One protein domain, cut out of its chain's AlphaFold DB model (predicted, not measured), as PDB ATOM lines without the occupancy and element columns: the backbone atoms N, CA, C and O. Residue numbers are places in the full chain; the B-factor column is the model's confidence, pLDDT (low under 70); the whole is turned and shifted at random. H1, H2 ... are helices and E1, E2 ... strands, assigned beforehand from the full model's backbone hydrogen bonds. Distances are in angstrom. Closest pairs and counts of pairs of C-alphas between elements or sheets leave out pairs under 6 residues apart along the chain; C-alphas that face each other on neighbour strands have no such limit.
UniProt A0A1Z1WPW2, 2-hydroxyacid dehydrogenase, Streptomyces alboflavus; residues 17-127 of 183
ATOM      1  N   VAL A  17     153.250-149.492 287.389       98.31
ATOM      2  CA  VAL A  17     154.358-149.895 288.254       98.31
ATOM      3  C   VAL A  17     153.976-149.689 289.713       98.31
ATOM      4  O   VAL A  17     153.619-148.585 290.124       98.31
ATOM      5  N   LEU A  18     154.096-150.737 290.522       98.75
ATOM      6  CA  LEU A  18     153.994-150.651 291.972       98.75
ATOM      7  C   LEU A  18     155.374-150.381 292.579       98.75
ATOM      8  O   LEU A  18     156.255-151.235 292.551       98.75
ATOM      9  N   ALA A  19     155.539-149.213 293.186       98.62
ATOM     10  CA  ALA A  19     156.648-148.876 294.066       98.62
ATOM     11  C   ALA A  19     156.311-149.314 295.503       98.62
ATOM     12  O   ALA A  19     155.680-148.582 296.265       98.62
ATOM     13  N   ALA A  20     156.719-150.527 295.873       98.56
ATOM     14  CA  ALA A  20     156.500-151.104 297.198       98.56
ATOM     15  C   ALA A  20     157.728-150.883 298.097       98.56
ATOM     16  O   ALA A  20     158.641-151.716 298.152       98.56
ATOM     17  N   GLY A  21     157.751-149.736 298.773       98.06
ATOM     18  CA  GLY A  21     158.782-149.354 299.740       98.06
ATOM     19  C   GLY A  21     158.349-149.589 301.187       98.06
ATOM     20  O   GLY A  21     157.346-150.238 301.455       98.06
ATOM     21  N   ASP A  22     159.098-149.040 302.133       97.25
ATOM     22  CA  ASP A  22     158.852-149.122 303.575       97.25
ATOM     23  C   ASP A  22     159.271-147.813 304.274       97.25
ATOM     24  O   ASP A  22     159.552-146.811 303.615       97.25
ATOM     25  N   HIS A  23     159.299-147.767 305.607       96.62
ATOM     26  CA  HIS A  23     159.665-146.556 306.354       96.62
ATOM     27  C   HIS A  23     161.182-146.280 306.401       96.62
ATOM     28  O   HIS A  23     161.607-145.287 306.995       96.62
ATOM     29  N   PHE A  24     162.004-147.131 305.784       92.31
ATOM     30  CA  PHE A  24     163.440-146.946 305.589       92.31
ATOM     31  C   PHE A  24     163.763-146.619 304.120       92.31
ATOM     32  O   PHE A  24     164.346-145.573 303.834       92.31
ATOM     33  N   VAL A  25     163.335-147.466 303.178       94.50
ATOM     34  CA  VAL A  25     163.366-147.205 301.729       94.50
ATOM     35  C   VAL A  25     161.983-146.745 301.285       94.50
ATOM     36  O   VAL A  25     161.137-147.551 300.909       94.50
ATOM     37  N   LEU A  26     161.755-145.432 301.326       97.81
ATOM     38  CA  LEU A  26     160.432-144.851 301.089       97.81
ATOM     39  C   LEU A  26     159.869-145.215 299.699       97.81
ATOM     40  O   LEU A  26     160.603-145.096 298.712       97.81
ATOM     41  N   PRO A  27     158.563-145.534 299.585       98.19
ATOM     42  CA  PRO A  27     157.908-145.799 298.300       98.19
ATOM     43  C   PRO A  27     158.133-144.682 297.279       98.19
ATOM     44  O   PRO A  27     158.487-144.958 296.134       98.19
ATOM     45  N   ARG A  28     158.069-143.417 297.723       98.06
ATOM     46  CA  ARG A  28     158.327-142.256 296.861       98.06
ATOM     47  C   ARG A  28     159.700-142.276 296.195       98.06
ATOM     48  O   ARG A  28     159.811-141.814 295.072       98.06
ATOM     49  N   LEU A  29     160.740-142.797 296.860       97.44
ATOM     50  CA  LEU A  29     162.091-142.838 296.288       97.44
ATOM     51  C   LEU A  29     162.131-143.815 295.113       97.44
ATOM     52  O   LEU A  29     162.669-143.493 294.059       97.44
ATOM     53  N   LEU A  30     161.500-144.981 295.269       97.50
ATOM     54  CA  LEU A  30     161.345-145.943 294.181       97.50
ATOM     55  C   LEU A  30     160.479-145.354 293.059       97.50
ATOM     56  O   LEU A  30     160.843-145.438 291.890       97.50
ATOM     57  N   GLY A  31     159.365-144.708 293.406       97.50
ATOM     58  CA  GLY A  31     158.442-144.121 292.438       97.50
ATOM     59  C   GLY A  31     159.007-142.923 291.663       97.50
ATOM     60  O   GLY A  31     158.698-142.756 290.485       97.50
ATOM     61  N   GLU A  32     159.826-142.081 292.296       97.88
ATOM     62  CA  GLU A  32     160.576-140.995 291.646       97.88
ATOM     63  C   GLU A  32     161.573-141.562 290.626       97.88
ATOM     64  O   GLU A  32     161.636-141.081 289.495       97.88
ATOM     65  N   GLU A  33     162.287-142.628 290.988       96.81
ATOM     66  CA  GLU A  33     163.256-143.280 290.107       96.81
ATOM     67  C   GLU A  33     162.607-144.019 288.936       96.81
ATOM     68  O   GLU A  33     163.107-143.937 287.816       96.81
ATOM     69  N   VAL A  34     161.460-144.671 289.153       96.19
ATOM     70  CA  VAL A  34     160.664-145.255 288.063       96.19
ATOM     71  C   VAL A  34     160.234-144.166 287.088       96.19
ATOM     72  O   VAL A  34     160.517-144.275 285.899       96.19
ATOM     73  N   ARG A  35     159.625-143.078 287.580       95.62
ATOM     74  CA  ARG A  35     159.208-141.957 286.722       95.62
ATOM     75  C   ARG A  35     160.378-141.375 285.941       95.62
ATOM     76  O   ARG A  35     160.216-141.062 284.769       95.62
ATOM     77  N   ARG A  36     161.549-141.247 286.570       96.50
ATOM     78  CA  ARG A  36     162.769-140.786 285.904       96.50
ATOM     79  C   ARG A  36     163.225-141.756 284.814       96.50
ATOM     80  O   ARG A  36     163.563-141.312 283.728       96.50
ATOM     81  N   ALA A  37     163.233-143.056 285.094       93.69
ATOM     82  CA  ALA A  37     163.679-144.080 284.151       93.69
ATOM     83  C   ALA A  37     162.736-144.253 282.949       93.69
ATOM     84  O   ALA A  37     163.170-144.722 281.901       93.69
ATOM     85  N   THR A  38     161.462-143.885 283.097       94.06
ATOM     86  CA  THR A  38     160.449-143.991 282.040       94.06
ATOM     87  C   THR A  38     160.101-142.647 281.398       94.06
ATOM     88  O   THR A  38     159.073-142.566 280.735       94.06
ATOM     89  N   ASP A  39     160.848-141.570 281.671       93.62
ATOM     90  CA  ASP A  39     160.510-140.198 281.249       93.62
ATOM     91  C   ASP A  39     159.044-139.802 281.558       93.62
ATOM     92  O   ASP A  39     158.380-139.086 280.811       93.62
ATOM     93  N   GLY A  40     158.511-140.303 282.679       92.00
ATOM     94  CA  GLY A  40     157.133-140.079 283.124       92.00
ATOM     95  C   GLY A  40     156.047-140.878 282.392       92.00
ATOM     96  O   GLY A  40     154.875-140.670 282.688       92.00
ATOM     97  N   ALA A  41     156.398-141.787 281.476       92.00
ATOM     98  CA  ALA A  41     155.431-142.576 280.709       92.00
ATOM     99  C   ALA A  41     154.663-143.622 281.541       92.00
ATOM    100  O   ALA A  41     153.521-143.937 281.214       92.00
ATOM    101  N   ALA A  42     155.267-144.157 282.608       94.12
ATOM    102  CA  ALA A  42     154.637-145.171 283.450       94.12
ATOM    103  C   ALA A  42     153.726-144.568 284.530       94.12
ATOM    104  O   ALA A  42     154.054-143.566 285.173       94.12
ATOM    105  N   THR A  43     152.608-145.246 284.801       96.88
ATOM    106  CA  THR A  43     151.743-144.946 285.947       96.88
ATOM    107  C   THR A  43     152.332-145.583 287.200       96.88
ATOM    108  O   THR A  43     152.504-146.796 287.253       96.88
ATOM    109  N   VAL A  44     152.622-144.787 288.231       97.62
ATOM    110  CA  VAL A  44     153.207-145.291 289.484       97.62
ATOM    111  C   VAL A  44     152.168-145.326 290.600       97.62
ATOM    112  O   VAL A  44     151.530-144.318 290.900       97.62
ATOM    113  N   ARG A  45     152.040-146.486 291.245       98.38
ATOM    114  CA  ARG A  45     151.293-146.700 292.491       98.38
ATOM    115  C   ARG A  45     152.276-146.964 293.621       98.38
ATOM    116  O   ARG A  45     153.319-147.566 293.395       98.38
ATOM    117  N   GLU A  46     151.941-146.554 294.834       98.50
ATOM    118  CA  GLU A  46     152.807-146.737 296.001       98.50
ATOM    119  C   GLU A  46     152.166-147.681 297.022       98.50
ATOM    120  O   GLU A  46     150.956-147.646 297.244       98.50
ATOM    121  N   LEU A  47     153.000-148.506 297.654       98.56
ATOM    122  CA  LEU A  47     152.658-149.323 298.817       98.56
ATOM    123  C   LEU A  47     153.733-149.118 299.885       98.56
ATOM    124  O   LEU A  47     154.921-149.232 299.581       98.56
ATOM    125  N   THR A  48     153.318-148.852 301.123       98.50
ATOM    126  CA  THR A  48     154.218-148.720 302.278       98.50
ATOM    127  C   THR A  48     154.133-149.968 303.146       98.50
ATOM    128  O   THR A  48     153.130-150.190 303.814       98.50
ATOM    129  N   LEU A  49     155.203-150.754 303.169       98.25
ATOM    130  CA  LEU A  49     155.357-151.921 304.032       98.25
ATOM    131  C   LEU A  49     155.749-151.490 305.462       98.25
ATOM    132  O   LEU A  49     156.393-150.454 305.645       98.25
ATOM    133  N   PRO A  50     155.444-152.294 306.497       97.25
ATOM    134  CA  PRO A  50     155.541-151.863 307.895       97.25
ATOM    135  C   PRO A  50     156.964-151.834 308.483       97.25
ATOM    136  O   PRO A  50     157.140-151.473 309.649       97.25
ATOM    137  N   TRP A  51     157.998-152.214 307.728       95.94
ATOM    138  CA  TRP A  51     159.389-152.159 308.202       95.94
ATOM    139  C   TRP A  51     159.846-150.694 308.382       95.94
ATOM    140  O   TRP A  51     159.514-149.870 307.535       95.94
ATOM    141  N   PRO A  52     160.588-150.317 309.446       95.69
ATOM    142  CA  PRO A  52     161.111-151.139 310.535       95.69
ATOM    143  C   PRO A  52     160.237-151.164 311.797       95.69
ATOM    144  O   PRO A  52     160.676-151.667 312.829       95.69
ATOM    145  N   HIS A  53     159.016-150.625 311.744       95.31
ATOM    146  CA  HIS A  53     158.095-150.642 312.886       95.31
ATOM    147  C   HIS A  53     157.617-152.058 313.215       95.31
ATOM    148  O   HIS A  53     157.506-152.411 314.387       95.31
ATOM    149  N   THR A  54     157.384-152.874 312.185       95.62
ATOM    150  CA  THR A  54     157.208-154.322 312.319       95.62
ATOM    151  C   THR A  54     158.433-155.029 311.742       95.62
ATOM    152  O   THR A  54     158.811-154.727 310.604       95.62
ATOM    153  N   PRO A  55     159.069-155.952 312.490       94.88
ATOM    154  CA  PRO A  55     160.183-156.735 311.975       94.88
ATOM    155  C   PRO A  55     159.792-157.524 310.727       94.88
ATOM    156  O   PRO A  55     158.714-158.114 310.674       94.88
ATOM    157  N   PHE A  56     160.684-157.559 309.739       94.81
ATOM    158  CA  PHE A  56     160.547-158.486 308.625       94.81
ATOM    159  C   PHE A  56     160.828-159.922 309.075       94.81
ATOM    160  O   PHE A  56     161.499-160.160 310.083       94.81
ATOM    161  N   GLY A  57     160.356-160.885 308.296       96.50
ATOM    162  CA  GLY A  57     160.566-162.296 308.574       96.50
ATOM    163  C   GLY A  57     159.921-163.188 307.522       96.50
ATOM    164  O   GLY A  57     159.679-162.734 306.399       96.50
ATOM    165  N   PRO A  58     159.654-164.455 307.870       97.75
ATOM    166  CA  PRO A  58     159.043-165.388 306.944       97.75
ATOM    167  C   PRO A  58     157.610-164.987 306.593       97.75
ATOM    168  O   PRO A  58     156.817-164.665 307.479       97.75
ATOM    169  N   VAL A  59     157.269-165.060 305.309       98.00
ATOM    170  CA  VAL A  59     155.905-164.876 304.794       98.00
ATOM    171  C   VAL A  59     155.661-165.954 303.744       98.00
ATOM    172  O   VAL A  59     156.395-166.023 302.761       98.00
ATOM    173  N   GLY A  60     154.665-166.817 303.953       97.25
ATOM    174  CA  GLY A  60     154.492-168.009 303.116       97.25
ATOM    175  C   GLY A  60     155.771-168.853 303.106       97.25
ATOM    176  O   GLY A  60     156.275-169.237 304.161       97.25
ATOM    177  N   GLU A  61     156.312-169.111 301.917       97.81
ATOM    178  CA  GLU A  61     157.555-169.856 301.705       97.81
ATOM    179  C   GLU A  61     158.828-168.994 301.587       97.81
ATOM    180  O   GLU A  61     159.916-169.548 301.415       97.81
ATOM    181  N   VAL A  62     158.733-167.661 301.674       97.75
ATOM    182  CA  VAL A  62     159.902-166.761 301.587       97.75
ATOM    183  C   VAL A  62     160.389-166.321 302.971       97.75
ATOM    184  O   VAL A  62     159.621-166.314 303.929       97.75
ATOM    185  N   ILE A  63     161.678-165.973 303.103       92.38
ATOM    186  CA  ILE A  63     162.375-165.943 304.409       92.38
ATOM    187  C   ILE A  63     162.469-164.541 305.030       92.38
ATOM    188  O   ILE A  63     162.319-164.394 306.240       92.38
ATOM    189  N   GLU A  64     162.756-163.513 304.227       95.81
ATOM    190  CA  GLU A  64     162.979-162.141 304.711       95.81
ATOM    191  C   GLU A  64     162.093-161.154 303.955       95.81
ATOM    192  O   GLU A  64     162.551-160.474 303.031       95.81
ATOM    193  N   ALA A  65     160.818-161.100 304.329       97.62
ATOM    194  CA  ALA A  65     159.832-160.220 303.725       97.62
ATOM    195  C   ALA A  65     159.094-159.364 304.766       97.62
ATOM    196  O   ALA A  65     159.070-159.673 305.957       97.62
ATOM    197  N   SER A  66     158.515-158.257 304.305       98.00
ATOM    198  CA  SER A  66     157.715-157.329 305.110       98.00
ATOM    199  C   SER A  66     156.331-157.149 304.493       98.00
ATOM    200  O   SER A  66     156.203-157.148 303.269       98.00
ATOM    201  N   GLY A  67     155.314-156.978 305.337       97.19
ATOM    202  CA  GLY A  67     153.909-156.941 304.927       97.19
ATOM    203  C   GLY A  67     153.291-158.336 304.835       97.19
ATOM    204  O   GLY A  67     153.809-159.303 305.394       97.19
ATOM    205  N   THR A  68     152.158-158.433 304.145       98.25
ATOM    206  CA  THR A  68     151.425-159.694 303.964       98.25
ATOM    207  C   THR A  68     151.185-159.986 302.489       98.25
ATOM    208  O   THR A  68     151.178-159.084 301.654       98.25
ATOM    209  N   GLU A  69     150.954-161.257 302.167       98.56
ATOM    210  CA  GLU A  69     150.552-161.660 300.819       98.56
ATOM    211  C   GLU A  69     149.235-160.991 300.389       98.56
ATOM    212  O   GLU A  69     149.143-160.544 299.256       98.56
ATOM    213  N   ASP A  70     148.234-160.864 301.273       98.56
ATOM    214  CA  ASP A  70     146.938-160.254 300.919       98.56
ATOM    215  C   ASP A  70     147.075-158.772 300.557       98.56
ATOM    216  O   ASP A  70     146.498-158.306 299.575       98.56
ATOM    217  N   GLU A  71     147.868-158.035 301.337       98.12
ATOM    218  CA  GLU A  71     148.159-156.627 301.079       98.12
ATOM    219  C   GLU A  71     148.885-156.445 299.744       98.12
ATOM    220  O   GLU A  71     148.508-155.586 298.941       98.12
ATOM    221  N   LEU A  72     149.888-157.286 299.471       98.62
ATOM    222  CA  LEU A  72     150.619-157.231 298.212       98.62
ATOM    223  C   LEU A  72     149.731-157.620 297.023       98.62
ATOM    224  O   LEU A  72     149.764-156.931 296.008       98.62
ATOM    225  N   ILE A  73     148.899-158.657 297.149       98.81
ATOM    226  CA  ILE A  73     147.950-159.076 296.104       98.81
ATOM    227  C   ILE A  73     146.989-157.934 295.761       98.81
ATOM    228  O   ILE A  73     146.796-157.617 294.588       98.81
ATOM    229  N   ALA A  74     146.424-157.270 296.773       98.62
ATOM    230  CA  ALA A  74     145.545-156.123 296.559       98.62
ATOM    231  C   ALA A  74     146.275-154.964 295.854       98.62
ATOM    232  O   ALA A  74     145.723-154.323 294.956       98.62
ATOM    233  N   ALA A  75     147.531-154.706 296.227       98.50
ATOM    234  CA  ALA A  75     148.346-153.664 295.614       98.50
ATOM    235  C   ALA A  75     148.777-153.992 294.173       98.50
ATOM    236  O   ALA A  75     148.925-153.073 293.368       98.50
ATOM    237  N   LEU A  76     148.947-155.273 293.839       98.62
ATOM    238  CA  LEU A  76     149.374-155.754 292.522       98.62
ATOM    239  C   LEU A  76     148.235-155.943 291.513       98.62
ATOM    240  O   LEU A  76     148.504-156.232 290.350       98.62
ATOM    241  N   ALA A  77     146.972-155.776 291.908       97.31
ATOM    242  CA  ALA A  77     145.850-155.888 290.977       97.31
ATOM    243  C   ALA A  77     146.016-154.919 289.785       97.31
ATOM    244  O   ALA A  77     146.023-153.700 289.992       97.31
ATOM    245  N   GLY A  78     146.149-155.452 288.563       95.75
ATOM    246  CA  GLY A  78     146.388-154.676 287.339       95.75
ATOM    247  C   GLY A  78     147.759-153.992 287.273       95.75
ATOM    248  O   GLY A  78     147.857-152.900 286.722       95.75
ATOM    249  N   VAL A  79     148.786-154.564 287.909       98.31
ATOM    250  CA  VAL A  79     150.168-154.059 287.900       98.31
ATOM    251  C   VAL A  79     151.067-155.020 287.136       98.31
ATOM    252  O   VAL A  79     151.144-156.197 287.481       98.31
ATOM    253  N   GLU A  80     151.827-154.500 286.178       98.25
ATOM    254  CA  GLU A  80     152.761-155.289 285.374       98.25
ATOM    255  C   GLU A  80     154.174-155.338 285.967       98.25
ATOM    256  O   GLU A  80     154.904-156.311 285.763       98.25
ATOM    257  N   VAL A  81     154.583-154.311 286.721       98.38
ATOM    258  CA  VAL A  81     155.921-154.248 287.331       98.38
ATOM    259  C   VAL A  81     155.850-153.891 288.806       98.38
ATOM    260  O   VAL A  81     155.225-152.910 289.190       98.38
ATOM    261  N   CYS A  82     156.571-154.625 289.646       98.62
ATOM    262  CA  CYS A  82     156.768-154.278 291.050       98.62
ATOM    263  C   CYS A  82     158.233-153.945 291.319       98.62
ATOM    264  O   CYS A  82     159.117-154.747 291.037       98.62
ATOM    265  N   VAL A  83     158.505-152.786 291.914       98.44
ATOM    266  CA  VAL A  83     159.820-152.432 292.456       98.44
ATOM    267  C   VAL A  83     159.725-152.450 293.971       98.44
ATOM    268  O   VAL A  83     158.932-151.712 294.553       98.44
ATOM    269  N   THR A  84     160.530-153.283 294.626       98.19
ATOM    270  CA  THR A  84     160.500-153.421 296.082       98.19
ATOM    271  C   THR A  84     161.864-153.709 296.684       98.19
ATOM    272  O   THR A  84     162.775-154.206 296.027       98.19
ATOM    273  N   GLN A  85     161.989-153.473 297.986       95.81
ATOM    274  CA  GLN A  85     163.097-153.979 298.786       95.81
ATOM    275  C   GLN A  85     162.725-155.238 299.588       95.81
ATOM    276  O   GLN A  85     163.612-156.062 299.814       95.81
ATOM    277  N   MET A  86     161.458-155.390 300.005       96.75
ATOM    278  CA  MET A  86     161.042-156.368 301.028       96.75
ATOM    279  C   MET A  86     159.707-157.083 300.768       96.75
ATOM    280  O   MET A  86     159.383-157.988 301.532       96.75
ATOM    281  N   ALA A  87     158.916-156.722 299.753       98.19
ATOM    282  CA  ALA A  87     157.597-157.338 299.564       98.19
ATOM    283  C   ALA A  87     157.705-158.855 299.262       98.19
ATOM    284  O   ALA A  87     158.641-159.256 298.559       98.19
ATOM    285  N   PRO A  88     156.795-159.706 299.772       98.38
ATOM    286  CA  PRO A  88     156.875-161.163 299.620       98.38
ATOM    287  C   PRO A  88     156.394-161.643 298.241       98.38
ATOM    288  O   PRO A  88     155.197-161.652 297.986       98.38
ATOM    289  N   LEU A  89     157.283-162.114 297.362       98.62
ATOM    290  CA  LEU A  89     156.886-162.768 296.104       98.62
ATOM    291  C   LEU A  89     156.762-164.284 296.305       98.62
ATOM    292  O   LEU A  89     157.701-165.037 296.033       98.62
ATOM    293  N   THR A  90     155.611-164.706 296.819       98.81
ATOM    294  CA  THR A  90     155.252-166.114 297.041       98.81
ATOM    295  C   THR A  90     154.504-166.706 295.846       98.81
ATOM    296  O   THR A  90     153.989-165.984 294.991       98.81
ATOM    297  N   GLU A  91     154.376-168.031 295.803       98.69
ATOM    298  CA  GLU A  91     153.519-168.769 294.869       98.69
ATOM    299  C   GLU A  91     152.075-168.257 294.922       98.69
ATOM    300  O   GLU A  91     151.445-168.094 293.881       98.69
ATOM    301  N   ARG A  92     151.555-167.952 296.119       98.69
ATOM    302  CA  ARG A  92     150.190-167.433 296.268       98.69
ATOM    303  C   ARG A  92     150.034-166.054 295.638       98.69
ATOM    304  O   ARG A  92     149.028-165.808 294.978       98.69
ATOM    305  N   VAL A  93     151.011-165.170 295.842       98.75
ATOM    306  CA  VAL A  93     151.019-163.834 295.230       98.75
ATOM    307  C   VAL A  93     151.082-163.957 293.710       98.75
ATOM    308  O   VAL A  93     150.261-163.366 293.020       98.75
ATOM    309  N   LEU A  94     151.998-164.777 293.191       98.75
ATOM    310  CA  LEU A  94     152.150-165.009 291.753       98.75
ATOM    311  C   LEU A  94     150.867-165.559 291.114       98.75
ATOM    312  O   LEU A  94     150.403-165.024 290.114       98.75
ATOM    313  N   ALA A  95     150.244-166.565 291.729       98.56
ATOM    314  CA  ALA A  95     149.004-167.155 291.229       98.56
ATOM    315  C   ALA A  95     147.812-166.179 291.245       98.56
ATOM    316  O   ALA A  95     146.898-166.310 290.431       98.56
ATOM    317  N   ALA A  96     147.798-165.216 292.172       98.62
ATOM    318  CA  ALA A  96     146.732-164.224 292.299       98.62
ATOM    319  C   ALA A  96     146.939-162.974 291.424       98.62
ATOM    320  O   ALA A  96     145.994-162.208 291.233       98.62
ATOM    321  N   CYS A  97     148.145-162.763 290.891       98.25
ATOM    322  CA  CYS A  97     148.528-161.556 290.155       98.25
ATOM    323  C   CYS A  97     149.033-161.900 288.740       98.25
ATOM    324  O   CYS A  97     150.222-161.736 288.464       98.25
ATOM    325  N   PRO A  98     148.151-162.352 287.825       97.38
ATOM    326  CA  PRO A  98     148.542-162.837 286.496       97.38
ATOM    327  C   PRO A  98     149.083-161.748 285.556       97.38
ATOM    328  O   PRO A  98     149.719-162.073 284.557       97.38
ATOM    329  N   ASP A  99     148.827-160.471 285.856       97.44
ATOM    330  CA  ASP A  99     149.323-159.341 285.065       97.44
ATOM    331  C   ASP A  99     150.788-159.003 285.376       97.44
ATOM    332  O   ASP A  99     151.429-158.302 284.596       97.44
ATOM    333  N   LEU A 100     151.334-159.492 286.499       98.62
ATOM    334  CA  LEU A 100     152.703-159.199 286.909       98.62
ATOM    335  C   LEU A 100     153.692-159.851 285.937       98.62
ATOM    336  O   LEU A 100     153.685-161.060 285.743       98.62
ATOM    337  N   GLN A 101     154.593-159.055 285.369       98.31
ATOM    338  CA  GLN A 101     155.606-159.502 284.406       98.31
ATOM    339  C   GLN A 101     157.027-159.373 284.959       98.31
ATOM    340  O   GLN A 101     157.916-160.138 284.579       98.31
ATOM    341  N   LEU A 102     157.259-158.410 285.856       98.50
ATOM    342  CA  LEU A 102     158.586-158.114 286.390       98.50
ATOM    343  C   LEU A 102     158.534-157.728 287.869       98.50
ATOM    344  O   LEU A 102     157.805-156.821 288.267       98.50
ATOM    345  N   MET A 103     159.399-158.346 288.669       98.44
ATOM    346  CA  MET A 103     159.682-157.924 290.035       98.44
ATOM    347  C   MET A 103     161.149-157.512 290.195       98.44
ATOM    348  O   MET A 103     162.070-158.324 290.093       98.44
ATOM    349  N   CYS A 104     161.365-156.233 290.479       98.12
ATOM    350  CA  CYS A 104     162.666-155.634 290.733       98.12
ATOM    351  C   CYS A 104     162.934-155.596 292.240       98.12
ATOM    352  O   CYS A 104     162.318-154.817 292.968       98.12
ATOM    353  N   VAL A 105     163.886-156.399 292.714       97.31
ATOM    354  CA  VAL A 105     164.254-156.478 294.130       97.31
ATOM    355  C   VAL A 105     165.523-155.668 294.400       97.31
ATOM    356  O   VAL A 105     166.623-156.045 294.000       97.31
ATOM    357  N   SER A 106     165.421-154.573 295.154       94.25
ATOM    358  CA  SER A 106     166.539-153.678 295.504       94.25
ATOM    359  C   SER A 106     167.486-154.251 296.581       94.25
ATOM    360  O   SER A 106     167.942-153.547 297.491       94.25
ATOM    361  N   ARG A 107     167.810-155.545 296.498       92.94
ATOM    362  CA  ARG A 107     168.694-156.278 297.418       92.94
ATOM    363  C   ARG A 107     169.811-157.005 296.674       92.94
ATOM    364  O   ARG A 107     169.707-157.262 295.479       92.94
ATOM    365  N   GLY A 108     170.870-157.350 297.413       91.94
ATOM    366  CA  GLY A 108     171.996-158.130 296.890       91.94
ATOM    367  C   GLY A 108     171.605-159.545 296.458       91.94
ATOM    368  O   GLY A 108     172.184-160.065 295.513       91.94
ATOM    369  N   GLY A 109     170.597-160.129 297.112       92.75
ATOM    370  CA  GLY A 109     169.958-161.377 296.708       92.75
ATOM    371  C   GLY A 109     168.444-161.318 296.961       92.75
ATOM    372  O   GLY A 109     168.022-160.698 297.944       92.75
ATOM    373  N   PRO A 110     167.615-161.935 296.103       95.50
ATOM    374  CA  PRO A 110     166.159-161.841 296.187       95.50
ATOM    375  C   PRO A 110     165.559-162.910 297.120       95.50
ATOM    376  O   PRO A 110     164.692-163.676 296.721       95.50
ATOM    377  N   VAL A 111     165.989-162.977 298.385       95.56
ATOM    378  CA  VAL A 111     165.530-164.020 299.340       95.56
ATOM    379  C   VAL A 111     164.061-163.871 299.797       95.56
ATOM    380  O   VAL A 111     163.555-164.665 300.584       95.56
ATOM    381  N   ASN A 112     163.374-162.836 299.309       97.44
ATOM    382  CA  ASN A 112     161.948-162.537 299.485       97.44
ATOM    383  C   ASN A 112     161.140-163.000 298.270       97.44
ATOM    384  O   ASN A 112     159.965-162.661 298.173       97.44
ATOM    385  N   ALA A 113     161.772-163.700 297.327       98.00
ATOM    386  CA  ALA A 113     161.145-164.154 296.105       98.00
ATOM    387  C   ALA A 113     161.347-165.652 295.900       98.00
ATOM    388  O   ALA A 113     162.473-166.156 295.906       98.00
ATOM    389  N   ASN A 114     160.245-166.350 295.649       98.38
ATOM    390  CA  ASN A 114     160.269-167.712 295.151       98.38
ATOM    391  C   ASN A 114     160.593-167.693 293.648       98.38
ATOM    392  O   ASN A 114     159.712-167.553 292.803       98.38
ATOM    393  N   LEU A 115     161.881-167.804 293.310       98.25
ATOM    394  CA  LEU A 115     162.358-167.719 291.923       98.25
ATOM    395  C   LEU A 115     161.847-168.862 291.035       98.25
ATOM    396  O   LEU A 115     161.643-168.672 289.835       98.25
ATOM    397  N   GLU A 116     161.637-170.045 291.614       98.31
ATOM    398  CA  GLU A 116     161.108-171.194 290.879       98.31
ATOM    399  C   GLU A 116     159.643-170.956 290.498       98.31
ATOM    400  O   GLU A 116     159.273-171.117 289.334       98.31
ATOM    401  N   ALA A 117     158.830-170.496 291.454       98.50
ATOM    402  CA  ALA A 117     157.456-170.084 291.194       98.50
ATOM    403  C   ALA A 117     157.399-168.945 290.173       98.50
ATOM    404  O   ALA A 117     156.671-169.052 289.189       98.50
ATOM    405  N   ALA A 118     158.213-167.898 290.348       98.56
ATOM    406  CA  ALA A 118     158.252-166.769 289.421       98.56
ATOM    407  C   ALA A 118     158.534-167.235 287.983       98.56
ATOM    408  O   ALA A 118     157.838-166.834 287.055       98.56
ATOM    409  N   THR A 119     159.467-168.179 287.813       98.44
ATOM    410  CA  THR A 119     159.776-168.783 286.508       98.44
ATOM    411  C   THR A 119     158.575-169.529 285.916       98.44
ATOM    412  O   THR A 119     158.284-169.359 284.734       98.44
ATOM    413  N   ARG A 120     157.852-170.332 286.712       98.50
ATOM    414  CA  ARG A 120     156.652-171.057 286.243       98.50
ATOM    415  C   ARG A 120     155.519-170.121 285.823       98.50
ATOM    416  O   ARG A 120     154.810-170.435 284.872       98.50
ATOM    417  N   HIS A 121     155.369-168.995 286.516       98.62
ATOM    418  CA  HIS A 121     154.361-167.969 286.231       98.62
ATOM    419  C   HIS A 121     154.801-166.963 285.154       98.62
ATOM    420  O   HIS A 121     154.037-166.074 284.803       98.62
ATOM    421  N   GLY A 122     156.012-167.097 284.600       98.31
ATOM    422  CA  GLY A 122     156.520-166.198 283.558       98.31
ATOM    423  C   GLY A 122     156.927-164.809 284.061       98.31
ATOM    424  O   GLY A 122     157.077-163.892 283.256       98.31
ATOM    425  N   VAL A 123     157.136-164.654 285.370       98.69
ATOM    426  CA  VAL A 123     157.533-163.396 286.009       98.69
ATOM    427  C   VAL A 123     159.051-163.316 286.093       98.69
ATOM    428  O   VAL A 123     159.705-164.123 286.760       98.69
ATOM    429  N   ALA A 124     159.633-162.313 285.441       98.62
ATOM    430  CA  ALA A 124     161.057-162.039 285.561       98.62
ATOM    431  C   ALA A 124     161.370-161.442 286.940       98.62
ATOM    432  O   ALA A 124     160.654-160.575 287.437       98.62
ATOM    433  N   VAL A 125     162.483-161.861 287.545       98.44
ATOM    434  CA  VAL A 125     162.990-161.265 288.787       98.44
ATOM    435  C   VAL A 125     164.377-160.700 288.532       98.44
ATOM    436  O   VAL A 125     165.300-161.440 288.187       98.44
ATOM    437  N   CYS A 126     164.542-159.392 288.719       97.31
ATOM    438  CA  CYS A 126     165.851-158.748 288.685       97.31
ATOM    439  C   CYS A 126     166.235-158.250 290.081       97.31
ATOM    440  O   CYS A 126     165.385-157.961 290.922       97.31
ATOM    441  N   TYR A 127     167.535-158.196 290.352       96.88
ATOM    442  CA  TYR A 127     168.066-157.792 291.649       96.88
ATOM    443  C   TYR A 127     169.419-157.093 291.489       96.88
ATOM    444  O   TYR A 127     169.952-157.007 290.384       96.88
TER     445      TYR A 127
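What this domain is: This is residues 17 to 127 of the 183 residues of the protein "2-hydroxyacid dehydrogenase" of Streptomyces alboflavus (UniProt A0A1Z1WPW2). One twisted sheet of five parallel strands makes the wall of this domain, with helix H1 along one face and H2 on the opposite face over the E2 and E1 half. H3 packs on H2, and H4 packs on H3 and reaches the sheet near edge strand E7, while a small hairpin, E3 and E4, lies away from the sheet's strands. The printed part has 111 residues, with named elements in the order E1 H1 E2 E3 E4 H2 E5 H3 E6 H4 E7; the sheet's order is E2 E1 E5 E6 E7. The class is mixed, helices and strands; the whole is compact, with a radius of gyration of the C-alphas of 12.6 A and spans of 36 by 33 by 26 A.

How they stand to each other: E1, residues 17 to 22, H1, residues 27 to 37, and E2, residues 43 to 49, form a strand-helix-strand unit, two parallel neighbour strands with a helix between, and its crossover is right-handed. N 19 and O 45 are within hydrogen-bond range at 2.8 A. H1 is on the sheet at a height of 7.8 A, over E1; their closest C-alphas, of Gly 21 and Pro 27, are 3.9 A apart. E3, residues 57 to 59, and E4, residues 62 to 65, are an antiparallel hairpin, with N 58 and O 63 at 3.1 A. H2, residues 69 to 76, is on the opposite face from H1, at a height of 9.4 A. E5, residues 81 to 84, is parallel to E1, with N 18 and O 81 at 2.8 A. H3, residues 91 to 96, is not on the sheet; it touches H2 at a steep tilt of 44 degrees, closest at the C-alphas of Ile 73 and Val 93, 5.7 A. E6, residues 102 to 105, is parallel to E5, with N 82 and O 102 at 2.9 A. H4, residues 115 to 120, only grazes the sheet and touches H3, closest at the C-alphas of Glu 91 and Ala 117, 5.5 A. E7, residues 124 to 127, is parallel to E6, with N 103 and O 124 at 2.8 A. In H1, H2, H3 and H4 every O i to N i+4 pair is within hydrogen-bond range.

Where its parts are: E1 begins at C-alpha 17 (154.358, -149.895, 288.254) and is 16.0 A long. H1 measures 15.4 A, E2 19.7 A and H2 10.3 A. E7 ends at C-alpha 127 (168.066, -157.792, 291.649).

The domain as a whole: The C-alphas farthest apart, of Asp 39 and Glu 61, are 36.1 A apart. The printed part has no cut and no long link. Its mean pLDDT is 97.2, and no printed residue is under 70.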